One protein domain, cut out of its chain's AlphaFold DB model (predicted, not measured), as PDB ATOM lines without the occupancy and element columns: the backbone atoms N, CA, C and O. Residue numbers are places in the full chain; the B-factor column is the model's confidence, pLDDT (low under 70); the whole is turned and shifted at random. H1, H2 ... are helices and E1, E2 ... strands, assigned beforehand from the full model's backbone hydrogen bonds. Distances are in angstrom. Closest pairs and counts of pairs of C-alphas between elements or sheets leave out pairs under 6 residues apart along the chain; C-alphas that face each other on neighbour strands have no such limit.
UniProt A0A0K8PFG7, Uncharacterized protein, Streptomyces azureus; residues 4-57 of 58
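What this domain is: This is residues 4 to 57 of the 58 residues of an uncharacterized protein of Streptomyces azureus (UniProt A0A0K8PFG7). A small three-stranded antiparallel sheet forms one part, and a lone helix, H1, sticks out well away from it at the end of a long link; residues 42 to 57 stand free. The printed part has 54 residues, in the order E1, E2, E3, H1, with sheet order E2 - E1 - E3 and a mixed class. It is loose, with a radius of gyration of the C-alphas of 12.8 A and spans of 32 by 23 by 20 A.

Where its parts are: Find C-alpha 4 at (24.975, -22.779, 8.476), where E1, residues 4 to 8, begins. E2 is residues 11 to 16, 17.1 A long, and E3 residues 28 to 31. H1, residues 43 to 56, runs 20.3 A to C-alpha 56 at (5.339, -35.207, -4.663).

How they stand to each other: Look first at the hairpin E1 and E2, antiparallel at 158 degrees, with N 6 and O 13 2.7 A apart. E3 is antiparallel to E1 at 166 degrees, with N 30 and O 5 2.8 A apart. H1 is not on the sheet; every O i to N i+4 pair in it is within hydrogen-bond range.

The domain as a whole: The farthest C-alphas, Gly 18 and Ala 55, are 34.0 A apart. The links E2 to E3 and E3 to H1 are long. The printed part has no cut, and no printed residue is under 70 in pLDDT.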
ATOM      1  N   VAL A   4      26.309 -22.180   8.445       97.06
ATOM      2  CA  VAL A   4      24.975 -22.779   8.476       97.06
ATOM      3  C   VAL A   4      24.512 -22.939   9.915       97.06
ATOM      4  O   VAL A   4      25.282 -23.327  10.794       97.06
ATOM      5  N   ARG A   5      23.234 -22.650  10.153       97.00
ATOM      6  CA  ARG A   5      22.553 -22.998  11.392       97.00
ATOM      7  C   ARG A   5      21.628 -24.175  11.150       97.00
ATOM      8  O   ARG A   5      20.758 -24.120  10.283       97.00
ATOM      9  N   MET A   6      21.788 -25.210  11.952       95.75
ATOM     10  CA  MET A   6      20.912 -26.359  11.986       95.75
ATOM     11  C   MET A   6      19.887 -26.201  13.097       95.75
ATOM     12  O   MET A   6      20.256 -26.150  14.268       95.75
ATOM     13  N   ARG A   7      18.598 -26.151  12.751       95.56
ATOM     14  CA  ARG A   7      17.538 -26.312  13.753       95.56
ATOM     15  C   ARG A   7      17.131 -27.772  13.815       95.56
ATOM     16  O   ARG A   7      16.818 -28.374  12.791       95.56
ATOM     17  N   THR A   8      17.111 -28.317  15.018       90.56
ATOM     18  CA  THR A   8      16.694 -29.685  15.312       90.56
ATOM     19  C   THR A   8      15.640 -29.671  16.416       90.56
ATOM     20  O   THR A   8      15.373 -28.642  17.040       90.56
ATOM     21  N   ALA A   9      15.049 -30.831  16.704       90.12
ATOM     22  CA  ALA A   9      14.146 -30.973  17.844       90.12
ATOM     23  C   ALA A   9      14.834 -30.694  19.198       90.12
ATOM     24  O   ALA A   9      14.155 -30.354  20.166       90.12
ATOM     25  N   SER A  10      16.164 -30.834  19.279       89.38
ATOM     26  CA  SER A  10      16.951 -30.603  20.494       89.38
ATOM     27  C   SER A  10      17.501 -29.180  20.627       89.38
ATOM     28  O   SER A  10      18.004 -28.839  21.696       89.38
ATOM     29  N   GLY A  11      17.395 -28.340  19.594       91.94
ATOM     30  CA  GLY A  11      17.847 -26.949  19.638       91.94
ATOM     31  C   GLY A  11      18.460 -26.468  18.328       91.94
ATOM     32  O   GLY A  11      18.275 -27.073  17.274       91.94
ATOM     33  N   GLU A  12      19.182 -25.353  18.403       95.19
ATOM     34  CA  GLU A  12      19.934 -24.807  17.275       95.19
ATOM     35  C   GLU A  12      21.434 -25.066  17.459       95.19
ATOM     36  O   GLU A  12      21.975 -24.830  18.540       95.19
ATOM     37  N   GLU A  13      22.104 -25.505  16.397       95.25
ATOM     38  CA  GLU A  13      23.558 -25.676  16.329       95.25
ATOM     39  C   GLU A  13      24.108 -24.899  15.129       95.25
ATOM     40  O   GLU A  13      23.475 -24.856  14.076       95.25
ATOM     41  N   GLU A  14      25.272 -24.265  15.267       96.50
ATOM     42  CA  GLU A  14      25.932 -23.547  14.170       96.50
ATOM     43  C   GLU A  14      27.224 -24.242  13.763       96.50
ATOM     44  O   GLU A  14      27.972 -24.733  14.610       96.50
ATOM     45  N   TYR A  15      27.483 -24.237  12.458       96.81
ATOM     46  CA  TYR A  15      28.682 -24.798  11.859       96.81
ATOM     47  C   TYR A  15      29.295 -23.794  10.889       96.81
ATOM     48  O   TYR A  15      28.593 -23.127  10.120       96.81
ATOM     49  N   GLU A  16      30.617 -23.717  10.917       97.25
ATOM     50  CA  GLU A  16      31.445 -22.897  10.044       97.25
ATOM     51  C   GLU A  16      32.196 -23.767   9.023       97.25
ATOM     52  O   GLU A  16      32.281 -24.994   9.138       97.25
ATOM     53  N   ALA A  17      32.764 -23.117   8.007       97.00
ATOM     54  CA  ALA A  17      33.539 -23.773   6.963       97.00
ATOM     55  C   ALA A  17      34.619 -24.721   7.528       97.00
ATOM     56  O   ALA A  17      35.456 -24.336   8.343       97.00
ATOM     57  N   GLY A  18      34.616 -25.967   7.045       96.56
ATOM     58  CA  GLY A  18      35.545 -27.022   7.466       96.56
ATOM     59  C   GLY A  18      35.050 -27.893   8.626       96.56
ATOM     60  O   GLY A  18      35.685 -28.906   8.920       96.56
ATOM     61  N   GLN A  19      33.923 -27.554   9.258       96.94
ATOM     62  CA  GLN A  19      33.291 -28.408  10.262       96.94
ATOM     63  C   GLN A  19      32.332 -29.415   9.618       96.94
ATOM     64  O   GLN A  19      31.667 -29.125   8.626       96.94
ATOM     65  N   ALA A  20      32.247 -30.601  10.216       95.75
ATOM     66  CA  ALA A  20      31.237 -31.590   9.869       95.75
ATOM     67  C   ALA A  20      29.942 -31.328  10.650       95.75
ATOM     68  O   ALA A  20      29.985 -30.907  11.807       95.75
ATOM     69  N   TYR A  21      28.807 -31.641  10.031       92.50
ATOM     70  CA  TYR A  21      27.479 -31.567  10.634       92.50
ATOM     71  C   TYR A  21      26.654 -32.810  10.275       92.50
ATOM     72  O   TYR A  21      27.031 -33.582   9.392       92.50
ATOM     73  N   TYR A  22      25.521 -33.003  10.956       91.31
ATOM     74  CA  TYR A  22      24.590 -34.101  10.689       91.31
ATOM     75  C   TYR A  22      23.149 -33.606  10.526       91.31
ATOM     76  O   TYR A  22      22.636 -32.839  11.340       91.31
ATOM     77  N   TRP A  23      22.482 -34.087   9.476       87.31
ATOM     78  CA  TRP A  23      21.088 -33.794   9.150       87.31
ATOM     79  C   TRP A  23      20.154 -34.870   9.700       87.31
ATOM     80  O   TRP A  23      19.652 -35.728   8.976       87.31
ATOM     81  N   GLY A  24      19.917 -34.842  11.010       85.81
ATOM     82  CA  GLY A  24      18.949 -35.749  11.630       85.81
ATOM     83  C   GLY A  24      17.515 -35.536  11.110       85.81
ATOM     84  O   GLY A  24      17.195 -34.474  10.579       85.81
ATOM     85  N   PRO A  25      16.601 -36.505  11.265       83.94
ATOM     86  CA  PRO A  25      15.197 -36.322  10.895       83.94
ATOM     87  C   PRO A  25      14.573 -35.063  11.519       83.94
ATOM     88  O   PRO A  25      14.775 -34.780  12.700       83.94
ATOM     89  N   GLY A  26      13.804 -34.312  10.725       85.56
ATOM     90  CA  GLY A  26      13.181 -33.054  11.161       85.56
ATOM     91  C   GLY A  26      14.134 -31.853  11.219       85.56
ATOM     92  O   GLY A  26      13.752 -30.810  11.749       85.56
ATOM     93  N   HIS A  27      15.355 -31.989  10.696       91.12
ATOM     94  CA  HIS A  27      16.292 -30.885  10.555       91.12
ATOM     95  C   HIS A  27      15.740 -29.761   9.664       91.12
ATOM     96  O   HIS A  27      15.019 -30.002   8.696       91.12
ATOM     97  N   VAL A  28      16.122 -28.524   9.979       95.00
ATOM     98  CA  VAL A  28      15.872 -27.348   9.139       95.00
ATOM     99  C   VAL A  28      17.190 -26.576   8.997       95.00
ATOM    100  O   VAL A  28      17.570 -25.859   9.930       95.00
ATOM    101  N   PRO A  29      17.906 -26.725   7.867       93.69
ATOM    102  CA  PRO A  29      19.141 -25.999   7.616       93.69
ATOM    103  C   PRO A  29      18.833 -24.559   7.198       93.69
ATOM    104  O   PRO A  29      17.988 -24.307   6.340       93.69
ATOM    105  N   VAL A  30      19.549 -23.604   7.788       96.06
ATOM    106  CA  VAL A  30      19.492 -22.186   7.424       96.06
ATOM    107  C   VAL A  30      20.902 -21.719   7.084       96.06
ATOM    108  O   VAL A  30      21.739 -21.567   7.974       96.06
ATOM    109  N   ALA A  31      21.174 -21.483   5.800       96.12
ATOM    110  CA  ALA A  31      22.408 -20.830   5.372       96.12
ATOM    111  C   ALA A  31      22.372 -19.359   5.820       96.12
ATOM    112  O   ALA A  31      21.513 -18.592   5.384       96.12
ATOM    113  N   LEU A  32      23.264 -18.984   6.740       97.38
ATOM    114  CA  LEU A  32      23.361 -17.616   7.266       97.38
ATOM    115  C   LEU A  32      24.250 -16.730   6.383       97.38
ATOM    116  O   LEU A  32      24.139 -15.506   6.415       97.38
ATOM    117  N   GLU A  33      25.129 -17.359   5.607       97.06
ATOM    118  CA  GLU A  33      26.040 -16.747   4.641       97.06
ATOM    119  C   GLU A  33      26.037 -17.568   3.348       97.06
ATOM    120  O   GLU A  33      25.576 -18.713   3.334       97.06
ATOM    121  N   ASP A  34      26.599 -17.008   2.276       96.75
ATOM    122  CA  ASP A  34      26.880 -17.775   1.062       96.75
ATOM    123  C   ASP A  34      27.827 -18.937   1.398       96.75
ATOM    124  O   ASP A  34      28.898 -18.735   1.986       96.75
ATOM    125  N   SER A  35      27.370 -20.160   1.136       95.81
ATOM    126  CA  SER A  35      27.949 -21.385   1.687       95.81
ATOM    127  C   SER A  35      27.942 -22.501   0.649       95.81
ATOM    128  O   SER A  35      26.942 -22.730  -0.026       95.81
ATOM    129  N   GLU A  36      29.053 -23.227   0.578       96.00
ATOM    130  CA  GLU A  36      29.212 -24.428  -0.236       96.00
ATOM    131  C   GLU A  36      29.340 -25.643   0.687       96.00
ATOM    132  O   GLU A  36      29.989 -25.569   1.734       96.00
ATOM    133  N   PHE A  37      28.729 -26.763   0.297       94.56
ATOM    134  CA  PHE A  37      28.629 -27.963   1.125       94.56
ATOM    135  C   PHE A  37      29.109 -29.200   0.367       94.56
ATOM    136  O   PHE A  37      28.911 -29.323  -0.841       94.56
ATOM    137  N   VAL A  38      29.718 -30.135   1.097       96.12
ATOM    138  CA  VAL A  38      29.992 -31.492   0.613       96.12
ATOM    139  C   VAL A  38      29.257 -32.452   1.530       96.12
ATOM    140  O   VAL A  38      29.589 -32.569   2.709       96.12
ATOM    141  N   GLU A  39      28.265 -33.133   0.973       93.88
ATOM    142  CA  GLU A  39      27.335 -33.963   1.729       93.88
ATOM    143  C   GLU A  39      27.329 -35.374   1.176       93.88
ATOM    144  O   GLU A  39      27.452 -35.601  -0.028       93.88
ATOM    145  N   PHE A  40      27.201 -36.334   2.076       93.69
ATOM    146  CA  PHE A  40      27.189 -37.741   1.735       93.69
ATOM    147  C   PHE A  40      26.107 -38.442   2.539       93.69
ATOM    148  O   PHE A  40      25.790 -38.082   3.672       93.69
ATOM    149  N   SER A  41      25.513 -39.456   1.931       93.56
ATOM    150  CA  SER A  41      24.457 -40.267   2.525       93.56
ATOM    151  C   SER A  41      24.613 -41.706   2.043       93.56
ATOM    152  O   SER A  41      25.126 -41.919   0.938       93.56
ATOM    153  N   PRO A  42      24.187 -42.707   2.832       95.25
ATOM    154  CA  PRO A  42      24.059 -44.071   2.337       95.25
ATOM    155  C   PRO A  42      23.186 -44.095   1.079       95.25
ATOM    156  O   PRO A  42      22.116 -43.486   1.052       95.25
ATOM    157  N   SER A  43      23.651 -44.768   0.024       96.19
ATOM    158  CA  SER A  43      23.015 -44.677  -1.296       96.19
ATOM    159  C   SER A  43      21.567 -45.176  -1.293       96.19
ATOM    160  O   SER A  43      20.715 -44.546  -1.912       96.19
ATOM    161  N   GLU A  44      21.278 -46.260  -0.568       96.69
ATOM    162  CA  GLU A  44      19.931 -46.841  -0.478       96.69
ATOM    163  C   GLU A  44      18.948 -45.919   0.260       96.69
ATOM    164  O   GLU A  44      17.825 -45.718  -0.199       96.69
ATOM    165  N   ASP A  45      19.373 -45.315   1.374       92.31
ATOM    166  CA  ASP A  45      18.538 -44.395   2.158       92.31
ATOM    167  C   ASP A  45      18.279 -43.094   1.393       92.31
ATOM    168  O   ASP A  45      17.154 -42.590   1.358       92.31
ATOM    169  N   PHE A  46      19.310 -42.563   0.728       92.75
ATOM    170  CA  PHE A  46      19.182 -41.362  -0.092       92.75
ATOM    171  C   PHE A  46      18.209 -41.575  -1.254       92.75
ATOM    172  O   PHE A  46      17.357 -40.723  -1.511       92.75
ATOM    173  N   GLN A  47      18.289 -42.726  -1.927       95.62
ATOM    174  CA  GLN A  47      17.393 -43.054  -3.031       95.62
ATOM    175  C   GLN A  47      15.920 -43.052  -2.594       95.62
ATOM    176  O   GLN A  47      15.093 -42.451  -3.277       95.62
ATOM    177  N   GLN A  48      15.602 -43.633  -1.433       94.44
ATOM    178  CA  GLN A  48      14.235 -43.637  -0.893       94.44
ATOM    179  C   GLN A  48      13.690 -42.215  -0.673       94.44
ATOM    180  O   GLN A  48      12.534 -41.932  -0.994       94.44
ATOM    181  N   VAL A  49      14.522 -41.303  -0.155       91.12
ATOM    182  CA  VAL A  49      14.137 -39.897   0.052       91.12
ATOM    183  C   VAL A  49      13.882 -39.196  -1.281       91.12
ATOM    184  O   VAL A  49      12.862 -38.522  -1.432       91.12
ATOM    185  N   ILE A  50      14.772 -39.363  -2.262       93.56
ATOM    186  CA  ILE A  50      14.623 -38.726  -3.576       93.56
ATOM    187  C   ILE A  50      13.383 -39.240  -4.309       93.56
ATOM    188  O   ILE A  50      12.626 -38.432  -4.847       93.56
ATOM    189  N   GLU A  51      13.125 -40.547  -4.288       96.12
ATOM    190  CA  GLU A  51      11.912 -41.129  -4.875       96.12
ATOM    191  C   GLU A  51      10.643 -40.541  -4.246       96.12
ATOM    192  O   GLU A  51       9.718 -40.155  -4.965       96.12
ATOM    193  N   HIS A  52      10.618 -40.397  -2.916       93.19
ATOM    194  CA  HIS A  52       9.509 -39.757  -2.213       93.19
ATOM    195  C   HIS A  52       9.310 -38.299  -2.653       93.19
ATOM    196  O   HIS A  52       8.189 -37.920  -2.989       93.19
ATOM    197  N   VAL A  53      10.378 -37.492  -2.687       92.94
ATOM    198  CA  VAL A  53      10.316 -36.072  -3.084       92.94
ATOM    199  C   VAL A  53       9.838 -35.919  -4.528       92.94
ATOM    200  O   VAL A  53       8.931 -35.129  -4.789       92.94
ATOM    201  N   VAL A  54      10.402 -36.694  -5.458       95.88
ATOM    202  CA  VAL A  54      10.026 -36.654  -6.880       95.88
ATOM    203  C   VAL A  54       8.561 -37.041  -7.071       95.88
ATOM    204  O   VAL A  54       7.864 -36.394  -7.844       95.88
ATOM    205  N   ALA A  55       8.056 -38.031  -6.331       95.81
ATOM    206  CA  ALA A  55       6.648 -38.418  -6.400       95.81
ATOM    207  C   ALA A  55       5.675 -37.320  -5.920       95.81
ATOM    208  O   ALA A  55       4.498 -37.363  -6.278       95.81
ATOM    209  N   GLN A  56       6.137 -36.359  -5.110       92.31
ATOM    210  CA  GLN A  56       5.339 -35.207  -4.663       92.31
ATOM    211  C   GLN A  56       5.508 -33.967  -5.558       92.31
ATOM    212  O   GLN A  56       4.702 -33.039  -5.470       92.31
ATOM    213  N   ALA A  57       6.534 -33.935  -6.411       86.12
ATOM    214  CA  ALA A  57       6.767 -32.870  -7.380       86.12
ATOM    215  C   ALA A  57       5.879 -33.088  -8.620       86.12
ATOM    216  O   ALA A  57       6.331 -33.609  -9.638       86.12
TER     217      ALA A  57